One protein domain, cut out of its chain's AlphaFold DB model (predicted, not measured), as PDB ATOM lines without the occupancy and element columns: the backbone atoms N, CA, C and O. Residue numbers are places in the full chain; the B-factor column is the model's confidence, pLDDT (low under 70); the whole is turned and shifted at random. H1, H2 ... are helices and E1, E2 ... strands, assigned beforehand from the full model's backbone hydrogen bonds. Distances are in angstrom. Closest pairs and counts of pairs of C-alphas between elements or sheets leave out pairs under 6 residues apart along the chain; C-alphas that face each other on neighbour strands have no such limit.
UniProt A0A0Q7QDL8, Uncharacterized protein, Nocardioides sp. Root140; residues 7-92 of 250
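This is residues 7 to 92 of the 250 residues of an uncharacterized protein of Nocardioides sp. Root140 (UniProt A0A0Q7QDL8). A small three-stranded antiparallel sheet has helix H1 crossing over one face, while H2, H3 and H4 cluster beyond the end of the strands where residues 60, 64 and 81 lie. H4 follows E3 directly, and a long loop, residues 43 to 56, leads from H3 back to the sheet. The printed part has 86 residues, with four named helices and three named strands in the order H1 H2 H3 E1 E2 E3 H4; the sheet's order is E1 - E2 - E3 and the class is mixed, helices and strands. The whole is compact and rounded, with a radius of gyration of the C-alphas of 11.6 A and spans of 31 by 28 by 21 A.

H1, residues 11 to 20, is on the sheet made by E1, residues 57 to 60, E2, residues 64 to 69, and E3, residues 78 to 81. Its height over the sheet is 9.9 A, and it runs across the strands, at 64 degrees to E2 on the local plane. Its closest C-alphas to E3 are those of Gln 14 and Ile 80, 6.4 A apart. H2, residues 24 to 31, is not on the sheet. H2 and H3, residues 35 to 42, only just touch, with 3 pairs of C-alphas within 8 A, and only at the corner, closest at the C-alphas of Ile 29 and Glu 35, 5.5 A apart. H4, residues 82 to 91, touches H2 at a steep tilt of 57 degrees, the same way, the closest C-alphas being those of Leu 30 and Ala 89, 4.9 A apart. H3 and H4 touch at a shallow tilt of 19 degrees, opposite ways, closest at the C-alphas of Val 36 and Glu 86, 6.7 A apart. H1 and H4 are near each other, with 9 pairs of C-alphas within 10 A, and H1 and H3 are apart. H1, H3 and H4 are on one face of the sheet, two layers in all. The strands form a meander, each the antiparallel neighbour of the one before, in two hairpins. Between E1 and E2, N 66 and O 59 are within hydrogen-bond range at 2.8 A; between E2 and E3, N 65 and O 80 are at 2.8 A. In H1, H2, H3 and H4 every O i to N i+4 pair is within hydrogen-bond range.

H1 begins at C-alpha 11, (219.834, 250.774, 208.075), and is 14.7 A long; H2 and H3 have 8 residues each. E1 and E3 have 4 residues each, and E2 is 13.2 A long from C-alpha 64, (219.483, 238.326, 215.982). H4, 14.3 A long, ends at C-alpha 91, (207.696, 249.855, 208.768).

The two C-alphas farthest apart are those of Gly 71 and Ala 91, 33.1 A. The printed part has no cut. The link from H3 to E1, 14 residues, is long; in it residues 49 to 50 pair antiparallel with residues 57 to 58 of E1. The mean pLDDT of the printed part is 78.2, and residues 37 to 55 and 70 to 74 are under 70.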
ATOM      1  N   ILE A   7     227.743 243.608 215.082       89.81
ATOM      2  CA  ILE A   7     226.342 244.044 215.098       89.81
ATOM      3  C   ILE A   7     226.147 245.063 213.978       89.81
ATOM      4  O   ILE A   7     226.867 246.053 213.915       89.81
ATOM      5  N   VAL A   8     225.158 244.829 213.121       88.81
ATOM      6  CA  VAL A   8     224.842 245.709 211.995       88.81
ATOM      7  C   VAL A   8     223.905 246.818 212.459       88.81
ATOM      8  O   VAL A   8     222.729 246.579 212.749       88.81
ATOM      9  N   THR A   9     224.426 248.035 212.506       85.69
ATOM     10  CA  THR A   9     223.717 249.249 212.933       85.69
ATOM     11  C   THR A   9     223.123 250.017 211.754       85.69
ATOM     12  O   THR A   9     221.972 250.432 211.834       85.69
ATOM     13  N   GLY A  10     223.854 250.123 210.639       84.94
ATOM     14  CA  GLY A  10     223.425 250.898 209.472       84.94
ATOM     15  C   GLY A  10     222.178 250.333 208.786       84.94
ATOM     16  O   GLY A  10     222.161 249.175 208.344       84.94
ATOM     17  N   ARG A  11     221.140 251.167 208.636       86.69
ATOM     18  CA  ARG A  11     219.834 250.774 208.075       86.69
ATOM     19  C   ARG A  11     219.959 250.214 206.663       86.69
ATOM     20  O   ARG A  11     219.366 249.179 206.344       86.69
ATOM     21  N   ARG A  12     220.792 250.852 205.844       86.31
ATOM     22  CA  ARG A  12     221.119 250.391 204.496       86.31
ATOM     23  C   ARG A  12     221.653 248.964 204.477       86.31
ATOM     24  O   ARG A  12     221.143 248.117 203.744       86.31
ATOM     25  N   ARG A  13     222.661 248.688 205.310       88.00
ATOM     26  CA  ARG A  13     223.311 247.375 205.391       88.00
ATOM     27  C   ARG A  13     222.337 246.317 205.897       88.00
ATOM     28  O   ARG A  13     222.296 245.219 205.349       88.00
ATOM     29  N   GLN A  14     221.494 246.658 206.874       89.31
ATOM     30  CA  GLN A  14     220.429 245.770 207.348       89.31
ATOM     31  C   GLN A  14     219.474 245.376 206.212       89.31
ATOM     32  O   GLN A  14     219.116 244.206 206.084       89.31
ATOM     33  N   HIS A  15     219.068 246.325 205.363       87.88
ATOM     34  CA  HIS A  15     218.204 246.042 204.212       87.88
ATOM     35  C   HIS A  15     218.904 245.217 203.136       87.88
ATOM     36  O   HIS A  15     218.283 244.309 202.585       87.88
ATOM     37  N   GLU A  16     220.173 245.499 202.840       86.38
ATOM     38  CA  GLU A  16     220.984 244.706 201.908       86.38
ATOM     39  C   GLU A  16     221.070 243.242 202.360       86.38
ATOM     40  O   GLU A  16     220.760 242.337 201.587       86.38
ATOM     41  N   LEU A  17     221.384 243.013 203.634       87.38
ATOM     42  CA  LEU A  17     221.442 241.678 204.222       87.38
ATOM     43  C   LEU A  17     220.060 241.003 204.258       87.38
ATOM     44  O   LEU A  17     219.910 239.854 203.859       87.38
ATOM     45  N   LEU A  18     218.987 241.702 204.643       87.88
ATOM     46  CA  LEU A  18     217.644 241.107 204.600       87.88
ATOM     47  C   LEU A  18     217.202 240.727 203.181       87.88
ATOM     48  O   LEU A  18     216.463 239.756 203.028       87.88
ATOM     49  N   ARG A  19     217.652 241.437 202.139       85.12
ATOM     50  CA  ARG A  19     217.354 241.070 200.742       85.12
ATOM     51  C   ARG A  19     217.992 239.745 200.341       85.12
ATOM     52  O   ARG A  19     217.382 239.018 199.556       85.12
ATOM     53  N   SER A  20     219.155 239.395 200.892       80.81
ATOM     54  CA  SER A  20     219.744 238.078 200.638       80.81
ATOM     55  C   SER A  20     219.003 236.946 201.346       80.81
ATOM     56  O   SER A  20     219.050 235.789 200.914       80.81
ATOM     57  N   TRP A  21     218.201 237.272 202.364       83.00
ATOM     58  CA  TRP A  21     217.328 236.320 203.030       83.00
ATOM     59  C   TRP A  21     216.048 236.029 202.239       83.00
ATOM     60  O   TRP A  21     214.922 236.349 202.617       83.00
ATOM     61  N   SER A  22     216.203 235.327 201.125       70.06
ATOM     62  CA  SER A  22     215.120 235.013 200.194       70.06
ATOM     63  C   SER A  22     214.257 233.821 200.647       70.06
ATOM     64  O   SER A  22     214.044 232.855 199.916       70.06
ATOM     65  N   GLY A  23     213.681 233.892 201.848       80.50
ATOM     66  CA  GLY A  23     212.954 232.783 202.469       80.50
ATOM     67  C   GLY A  23     211.450 232.984 202.644       80.50
ATOM     68  O   GLY A  23     210.913 234.099 202.665       80.50
ATOM     69  N   TRP A  24     210.756 231.866 202.873       81.81
ATOM     70  CA  TRP A  24     209.359 231.922 203.294       81.81
ATOM     71  C   TRP A  24     209.193 232.558 204.662       81.81
ATOM     72  O   TRP A  24     208.204 233.229 204.918       81.81
ATOM     73  N   ALA A  25     210.193 232.426 205.514       80.38
ATOM     74  CA  ALA A  25     210.069 232.934 206.853       80.38
ATOM     75  C   ALA A  25     210.505 234.416 206.982       80.38
ATOM     76  O   ALA A  25     209.938 235.104 207.824       80.38
ATOM     77  N   LEU A  26     211.300 234.980 206.046       86.12
ATOM     78  CA  LEU A  26     211.305 236.444 205.845       86.12
ATOM     79  C   LEU A  26     209.906 236.918 205.429       86.12
ATOM     80  O   LEU A  26     209.389 237.886 205.970       86.12
ATOM     81  N   THR A  27     209.254 236.204 204.504       89.81
ATOM     82  CA  THR A  27     207.884 236.554 204.089       89.81
ATOM     83  C   THR A  27     206.912 236.534 205.270       89.81
ATOM     84  O   THR A  27     206.094 237.441 205.385       89.81
ATOM     85  N   SER A  28     207.019 235.548 206.165       87.62
ATOM     86  CA  SER A  28     206.220 235.496 207.394       87.62
ATOM     87  C   SER A  28     206.452 236.714 208.285       87.62
ATOM     88  O   SER A  28     205.476 237.335 208.681       87.62
ATOM     89  N   ILE A  29     207.711 237.101 208.524       88.38
ATOM     90  CA  ILE A  29     208.063 238.292 209.317       88.38
ATOM     91  C   ILE A  29     207.474 239.568 208.698       88.38
ATOM     92  O   ILE A  29     206.892 240.391 209.400       88.38
ATOM     93  N   LEU A  30     207.590 239.733 207.376       90.19
ATOM     94  CA  LEU A  30     207.060 240.908 206.676       90.19
ATOM     95  C   LEU A  30     205.524 240.953 206.676       90.19
ATOM     96  O   LEU A  30     204.949 242.034 206.581       90.19
ATOM     97  N   ILE A  31     204.848 239.803 206.782       90.56
ATOM     98  CA  ILE A  31     203.393 239.731 206.959       90.56
ATOM     99  C   ILE A  31     203.026 240.093 208.400       90.56
ATOM    100  O   ILE A  31     202.231 241.009 208.612       90.56
ATOM    101  N   ASP A  32     203.615 239.395 209.367       88.06
ATOM    102  CA  ASP A  32     203.337 239.531 210.792       88.06
ATOM    103  C   ASP A  32     204.652 239.651 211.582       88.06
ATOM    104  O   ASP A  32     205.341 238.650 211.799       88.06
ATOM    105  N   PRO A  33     205.002 240.861 212.057       79.38
ATOM    106  CA  PRO A  33     206.213 241.077 212.841       79.38
ATOM    107  C   PRO A  33     206.261 240.252 214.135       79.38
ATOM    108  O   PRO A  33     207.350 240.007 214.650       79.38
ATOM    109  N   ALA A  34     205.117 239.797 214.664       81.38
ATOM    110  CA  ALA A  34     205.083 238.944 215.852       81.38
ATOM    111  C   ALA A  34     205.698 237.553 215.605       81.38
ATOM    112  O   ALA A  34     206.145 236.904 216.553       81.38
ATOM    113  N   GLU A  35     205.815 237.116 214.347       76.81
ATOM    114  CA  GLU A  35     206.515 235.879 213.972       76.81
ATOM    115  C   GLU A  35     208.003 235.911 214.374       76.81
ATOM    116  O   GLU A  35     208.610 234.858 214.575       76.81
ATOM    117  N   VAL A  36     208.593 237.100 214.580       71.38
ATOM    118  CA  VAL A  36     209.965 237.253 215.103       71.38
ATOM    119  C   VAL A  36     210.094 236.728 216.541       71.38
ATOM    120  O   VAL A  36     211.122 236.152 216.900       71.38
ATOM    121  N   ALA A  37     209.050 236.844 217.364       68.69
ATOM    122  CA  ALA A  37     209.067 236.287 218.716       68.69
ATOM    123  C   ALA A  37     209.072 234.750 218.677       68.69
ATOM    124  O   ALA A  37     209.891 234.110 219.337       68.69
ATOM    125  N   HIS A  38     208.237 234.153 217.819       67.00
ATOM    126  CA  HIS A  38     208.186 232.701 217.635       67.00
ATOM    127  C   HIS A  38     209.518 232.137 217.112       67.00
ATOM    128  O   HIS A  38     210.025 231.124 217.603       67.00
ATOM    129  N   ALA A  39     210.106 232.848 216.154       64.94
ATOM    130  CA  ALA A  39     211.437 232.639 215.607       64.94
ATOM    131  C   ALA A  39     212.558 232.663 216.660       64.94
ATOM    132  O   ALA A  39     213.467 231.829 216.630       64.94
ATOM    133  N   ARG A  40     212.497 233.634 217.574       65.12
ATOM    134  CA  ARG A  40     213.472 233.835 218.647       65.12
ATOM    135  C   ARG A  40     213.386 232.743 219.713       65.12
ATOM    136  O   ARG A  40     214.418 232.286 220.192       65.12
ATOM    137  N   GLU A  41     212.174 232.334 220.082       64.38
ATOM    138  CA  GLU A  41     211.926 231.356 221.150       64.38
ATOM    139  C   GLU A  41     212.181 229.915 220.714       64.38
ATOM    140  O   GLU A  41     212.780 229.132 221.449       64.38
ATOM    141  N   SER A  42     211.750 229.562 219.506       57.72
ATOM    142  CA  SER A  42     211.860 228.188 219.004       57.72
ATOM    143  C   SER A  42     213.272 227.869 218.497       57.72
ATOM    144  O   SER A  42     213.584 226.711 218.210       57.72
ATOM    145  N   GLY A  43     214.105 228.910 218.333       56.81
ATOM    146  CA  GLY A  43     215.161 228.935 217.327       56.81
ATOM    147  C   GLY A  43     214.539 228.792 215.939       56.81
ATOM    148  O   GLY A  43     213.527 228.120 215.772       56.81
ATOM    149  N   TRP A  44     215.108 229.394 214.900       63.28
ATOM    150  CA  TRP A  44     214.691 229.003 213.553       63.28
ATOM    151  C   TRP A  44     215.108 227.546 213.342       63.28
ATOM    152  O   TRP A  44     216.312 227.276 213.262       63.28
ATOM    153  N   PRO A  45     214.165 226.584 213.305       42.06
ATOM    154  CA  PRO A  45     214.538 225.197 213.183       42.06
ATOM    155  C   PRO A  45     215.027 224.995 211.756       42.06
ATOM    156  O   PRO A  45     214.247 225.032 210.812       42.06
ATOM    157  N   GLY A  46     216.338 224.807 211.619       46.94
ATOM    158  CA  GLY A  46     216.964 224.236 210.436       46.94
ATOM    159  C   GLY A  46     216.537 224.859 209.113       46.94
ATOM    160  O   GLY A  46     215.771 224.266 208.364       46.94
ATOM    161  N   THR A  47     217.151 225.969 208.740       49.94
ATOM    162  CA  THR A  47     217.196 226.346 207.329       49.94
ATOM    163  C   THR A  47     218.583 226.862 207.028       49.94
ATOM    164  O   THR A  47     218.943 227.973 207.403       49.94
ATOM    165  N   ASN A  48     219.381 226.020 206.373       52.75
ATOM    166  CA  ASN A  48     220.540 226.462 205.610       52.75
ATOM    167  C   ASN A  48     219.997 227.338 204.481       52.75
ATOM    168  O   ASN A  48     219.719 226.859 203.384       52.75
ATOM    169  N   HIS A  49     219.703 228.592 204.798       63.06
ATOM    170  CA  HIS A  49     219.468 229.590 203.782       63.06
ATOM    171  C   HIS A  49     220.830 230.026 203.297       63.06
ATOM    172  O   HIS A  49     221.729 230.254 204.104       63.06
ATOM    173  N   HIS A  50     220.960 230.066 201.985       66.62
ATOM    174  CA  HIS A  50     222.129 230.600 201.338       66.62
ATOM    175  C   HIS A  50     221.719 231.921 200.712       66.62
ATOM    176  O   HIS A  50     220.665 232.002 200.073       66.62
ATOM    177  N   ASP A  51     222.541 232.933 200.928       65.25
ATOM    178  CA  ASP A  51     222.611 234.070 200.034       65.25
ATOM    179  C   ASP A  51     222.807 233.527 198.608       65.25
ATOM    180  O   ASP A  51     223.638 232.645 198.374       65.25
ATOM    181  N   LEU A  52     221.972 233.969 197.672       65.44
ATOM    182  CA  LEU A  52     221.985 233.446 196.304       65.44
ATOM    183  C   LEU A  52     223.179 233.963 195.492       65.44
ATOM    184  O   LEU A  52     223.579 233.299 194.536       65.44
ATOM    185  N   ASP A  53     223.740 235.105 195.879       65.88
ATOM    186  CA  ASP A  53     224.832 235.774 195.182       65.88
ATOM    187  C   ASP A  53     226.191 235.327 195.736       65.88
ATOM    188  O   ASP A  53     227.122 235.067 194.973       65.88
ATOM    189  N   THR A  54     226.307 235.191 197.061       69.56
ATOM    190  CA  THR A  54     227.570 234.845 197.739       69.56
ATOM    191  C   THR A  54     227.654 233.376 198.162       69.56
ATOM    192  O   THR A  54     228.746 232.860 198.401       69.56
ATOM    193  N   GLY A  55     226.521 232.673 198.256       69.81
ATOM    194  CA  GLY A  55     226.445 231.317 198.810       69.81
ATOM    195  C   GLY A  55     226.587 231.264 200.336       69.81
ATOM    196  O   GLY A  55     226.561 230.173 200.919       69.81
ATOM    197  N   GLU A  56     226.729 232.417 200.991       73.06
ATOM    198  CA  GLU A  56     226.902 232.520 202.435       73.06
ATOM    199  C   GLU A  56     225.674 232.027 203.180       73.06
ATOM    200  O   GLU A  56     224.533 232.244 202.778       73.06
ATOM    201  N   ARG A  57     225.905 231.357 204.305       76.94
ATOM    202  CA  ARG A  57     224.807 230.845 205.111       76.94
ATOM    203  C   ARG A  57     224.183 231.978 205.940       76.94
ATOM    204  O   ARG A  57     224.882 232.855 206.443       76.94
ATOM    205  N   ILE A  58     222.867 231.910 206.120       79.44
ATOM    206  CA  ILE A  58     222.068 232.816 206.956       79.44
ATOM    207  C   ILE A  58     221.438 231.994 208.086       79.44
ATOM    208  O   ILE A  58     220.892 230.913 207.839       79.44
ATOM    209  N   VAL A  59     221.526 232.469 209.332       79.12
ATOM    210  CA  VAL A  59     221.100 231.725 210.534       79.12
ATOM    211  C   VAL A  59     220.377 232.603 211.546       79.12
ATOM    212  O   VAL A  59     220.785 233.722 211.820       79.12
ATOM    213  N   GLY A  60     219.330 232.076 212.181       79.38
ATOM    214  CA  GLY A  60     218.769 232.694 213.382       79.38
ATOM    215  C   GLY A  60     219.654 232.404 214.598       79.38
ATOM    216  O   GLY A  60     219.952 231.244 214.879       79.38
ATOM    217  N   THR A  61     220.058 233.440 215.331       78.12
ATOM    218  CA  THR A  61     220.826 233.337 216.583       78.12
ATOM    219  C   THR A  61     220.005 233.830 217.777       78.12
ATOM    220  O   THR A  61     218.924 234.400 217.619       78.12
ATOM    221  N   ALA A  62     220.530 233.662 218.993       76.56
ATOM    222  CA  ALA A  62     219.901 234.211 220.197       76.56
ATOM    223  C   ALA A  62     219.808 235.751 220.177       76.56
ATOM    224  O   ALA A  62     218.858 236.314 220.722       76.56
ATOM    225  N   GLY A  63     220.787 236.425 219.560       79.12
ATOM    226  CA  GLY A  63     220.872 237.888 219.521       79.12
ATOM    227  C   GLY A  63     220.194 238.529 218.310       79.12
ATOM    228  O   GLY A  63     219.843 239.704 218.361       79.12
ATOM    229  N   GLY A  64     219.982 237.774 217.235       85.50
ATOM    230  CA  GLY A  64     219.483 238.326 215.982       85.50
ATOM    231  C   GLY A  64     219.627 237.381 214.800       85.50
ATOM    232  O   GLY A  64     219.977 236.208 214.954       85.50
ATOM    233  N   LEU A  65     219.398 237.912 213.609       87.06
ATOM    234  CA  LEU A  65     219.629 237.218 212.352       87.06
ATOM    235  C   LEU A  65     221.089 237.386 211.921       87.06
ATOM    236  O   LEU A  65     221.547 238.507 211.725       87.06
ATOM    237  N   GLY A  66     221.808 236.275 211.795       86.50
ATOM    238  CA  GLY A  66     223.218 236.226 211.430       86.50
ATOM    239  C   GLY A  66     223.463 235.914 209.952       86.50
ATOM    240  O   GLY A  66     222.770 235.075 209.374       86.50
ATOM    241  N   PHE A  67     224.495 236.536 209.384       86.19
ATOM    242  CA  PHE A  67     224.937 236.426 207.989       86.19
ATOM    243  C   PHE A  67     226.418 236.035 207.909       86.19
ATOM    244  O   PHE A  67     227.173 236.255 208.862       86.19
ATOM    245  N   GLY A  68     226.830 235.434 206.788       78.62
ATOM    246  CA  GLY A  68     228.228 235.063 206.560       78.62
ATOM    247  C   GLY A  68     228.735 233.983 207.516       78.62
ATOM    248  O   GLY A  68     229.820 234.114 208.064       78.62
ATOM    249  N   VAL A  69     227.943 232.943 207.808       70.31
ATOM    250  CA  VAL A  69     228.390 231.887 208.741       70.31
ATOM    251  C   VAL A  69     229.349 230.905 208.071       70.31
ATOM    252  O   VAL A  69     229.040 230.349 207.014       70.31
ATOM    253  N   ASP A  70     230.446 230.592 208.764       64.69
ATOM    254  CA  ASP A  70     231.283 229.425 208.474       64.69
ATOM    255  C   ASP A  70     230.469 228.121 208.646       64.69
ATOM    256  O   ASP A  70     229.326 228.129 209.101       64.69
ATOM    257  N   GLY A  71     231.039 226.950 208.336       58.22
ATOM    258  CA  GLY A  71     230.340 225.649 208.382       58.22
ATOM    259  C   GLY A  71     229.567 225.299 209.680       58.22
ATOM    260  O   GLY A  71     228.799 224.334 209.685       58.22
ATOM    261  N   GLY A  72     229.708 226.072 210.766       60.66
ATOM    262  CA  GLY A  72     228.861 226.028 211.961       60.66
ATOM    263  C   GLY A  72     227.942 227.251 212.111       60.66
ATOM    264  O   GLY A  72     228.343 228.376 211.874       60.66
ATOM    265  N   TRP A  73     226.724 227.048 212.624       65.38
ATOM    266  CA  TRP A  73     225.722 228.109 212.849       65.38
ATOM    267  C   TRP A  73     226.028 229.066 214.021       65.38
ATOM    268  O   TRP A  73     225.261 229.987 214.281       65.38
ATOM    269  N   HIS A  74     227.124 228.839 214.749       67.75
ATOM    270  CA  HIS A  74     227.415 229.512 216.019       67.75
ATOM    271  C   HIS A  74     228.191 230.831 215.865       67.75
ATOM    272  O   HIS A  74     228.326 231.545 216.851       67.75
ATOM    273  N   ASN A  75     228.717 231.128 214.671       75.31
ATOM    274  CA  ASN A  75     229.631 232.248 214.430       75.31
ATOM    275  C   ASN A  75     229.289 232.983 213.123       75.31
ATOM    276  O   ASN A  75     229.961 232.780 212.112       75.31
ATOM    277  N   PRO A  76     228.216 233.786 213.096       84.00
ATOM    278  CA  PRO A  76     228.000 234.700 211.979       84.00
ATOM    279  C   PRO A  76     229.061 235.806 211.973       84.00
ATOM    280  O   PRO A  76     229.589 236.169 213.024       84.00
ATOM    281  N   VAL A  77     229.357 236.343 210.792       86.75
ATOM    282  CA  VAL A  77     230.226 237.517 210.628       86.75
ATOM    283  C   VAL A  77     229.461 238.783 211.008       86.75
ATOM    284  O   VAL A  77     229.962 239.601 211.775       86.75
ATOM    285  N   GLU A  78     228.215 238.898 210.547       89.25
ATOM    286  CA  GLU A  78     227.326 240.034 210.804       89.25
ATOM    287  C   GLU A  78     226.021 239.578 211.458       89.25
ATOM    288  O   GLU A  78     225.501 238.510 211.134       89.25
ATOM    289  N   VAL A  79     225.463 240.388 212.361       89.69
ATOM    290  CA  VAL A  79     224.173 240.129 213.018       89.69
ATOM    291  C   VAL A  79     223.289 241.369 212.996       89.69
ATOM    292  O   VAL A  79     223.665 242.416 213.520       89.69
ATOM    293  N   ILE A  80     222.068 241.220 212.481       90.75
ATOM    294  CA  ILE A  80     220.987 242.198 212.650       90.75
ATOM    295  C   ILE A  80     220.195 241.818 213.908       90.75
ATOM    296  O   ILE A  80     219.620 240.722 213.939       90.75
ATOM    297  N   PRO A  81     220.120 242.675 214.941       90.44
ATOM    298  CA  PRO A  81     219.344 242.381 216.142       90.44
ATOM    299  C   PRO A  81     217.872 242.104 215.827       90.44
ATOM    300  O   PRO A  81     217.280 242.750 214.963       90.44
ATOM    301  N   TRP A  82     217.237 241.192 216.569       87.50
ATOM    302  CA  TRP A  82     215.811 240.891 216.362       87.50
ATOM    303  C   TRP A  82     214.912 242.127 216.492       87.50
ATOM    304  O   TRP A  82     213.935 242.249 215.762       87.50
ATOM    305  N   THR A  83     215.274 243.070 217.365       88.44
ATOM    306  CA  THR A  83     214.566 244.347 217.524       88.44
ATOM    307  C   THR A  83     214.584 245.188 216.251       88.44
ATOM    308  O   THR A  83     213.565 245.781 215.904       88.44
ATOM    309  N   GLU A  84     215.703 245.192 215.525       90.12
ATOM    310  CA  GLU A  84     215.829 245.892 214.245       90.12
ATOM    311  C   GLU A  84     215.031 245.180 213.152       90.12
ATOM    312  O   GLU A  84     214.295 245.822 212.403       90.12
ATOM    313  N   VAL A  85     215.074 243.842 213.114       88.81
ATOM    314  CA  VAL A  85     214.246 243.042 212.195       88.81
ATOM    315  C   VAL A  85     212.754 243.333 212.403       88.81
ATOM    316  O   VAL A  85     212.021 243.538 211.435       88.81
ATOM    317  N   GLU A  86     212.294 243.406 213.654       87.94
ATOM    318  CA  GLU A  86     210.912 243.778 213.983       87.94
ATOM    319  C   GLU A  86     210.574 245.210 213.559       87.94
ATOM    320  O   GLU A  86     209.488 245.450 213.029       87.94
ATOM    321  N   ALA A  87     211.476 246.166 213.794       89.44
ATOM    322  CA  ALA A  87     211.270 247.556 213.401       89.44
ATOM    323  C   ALA A  87     211.122 247.686 211.877       89.44
ATOM    324  O   ALA A  87     210.191 248.341 211.408       89.44
ATOM    325  N   ILE A  88     211.971 246.997 211.107       89.38
ATOM    326  CA  ILE A  88     211.873 246.903 209.640       89.38
ATOM    327  C   ILE A  88     210.527 246.309 209.230       89.38
ATOM    328  O   ILE A  88     209.823 246.873 208.395       89.38
ATOM    329  N   ALA A  89     210.126 245.197 209.845       89.19
ATOM    330  CA  ALA A  89     208.874 244.524 209.520       89.19
ATOM    331  C   ALA A  89     207.628 245.375 209.830       89.19
ATOM    332  O   ALA A  89     206.632 245.313 209.102       89.19
ATOM    333  N   ARG A  90     207.664 246.182 210.899       89.50
ATOM    334  CA  ARG A  90     206.590 247.129 211.248       89.50
ATOM    335  C   ARG A  90     206.515 248.313 210.285       89.50
ATOM    336  O   ARG A  90     205.414 248.794 210.049       89.50
ATOM    337  N   ALA A  91     207.641 248.745 209.722       90.50
ATOM    338  CA  ALA A  91     207.696 249.855 208.768       90.50
ATOM    339  C   ALA A  91     207.178 249.495 207.359       90.50
ATOM    340  O   ALA A  91     206.925 250.383 206.548       90.50
ATOM    341  N   VAL A  92     206.980 248.205 207.056       90.62
ATOM    342  CA  VAL A  92     206.405 247.764 205.775       90.62
ATOM    343  C   VAL A  92     204.998 248.358 205.584       90.62
ATOM    344  O   VAL A  92     204.140 248.115 206.444       90.62
TER     345      VAL A  92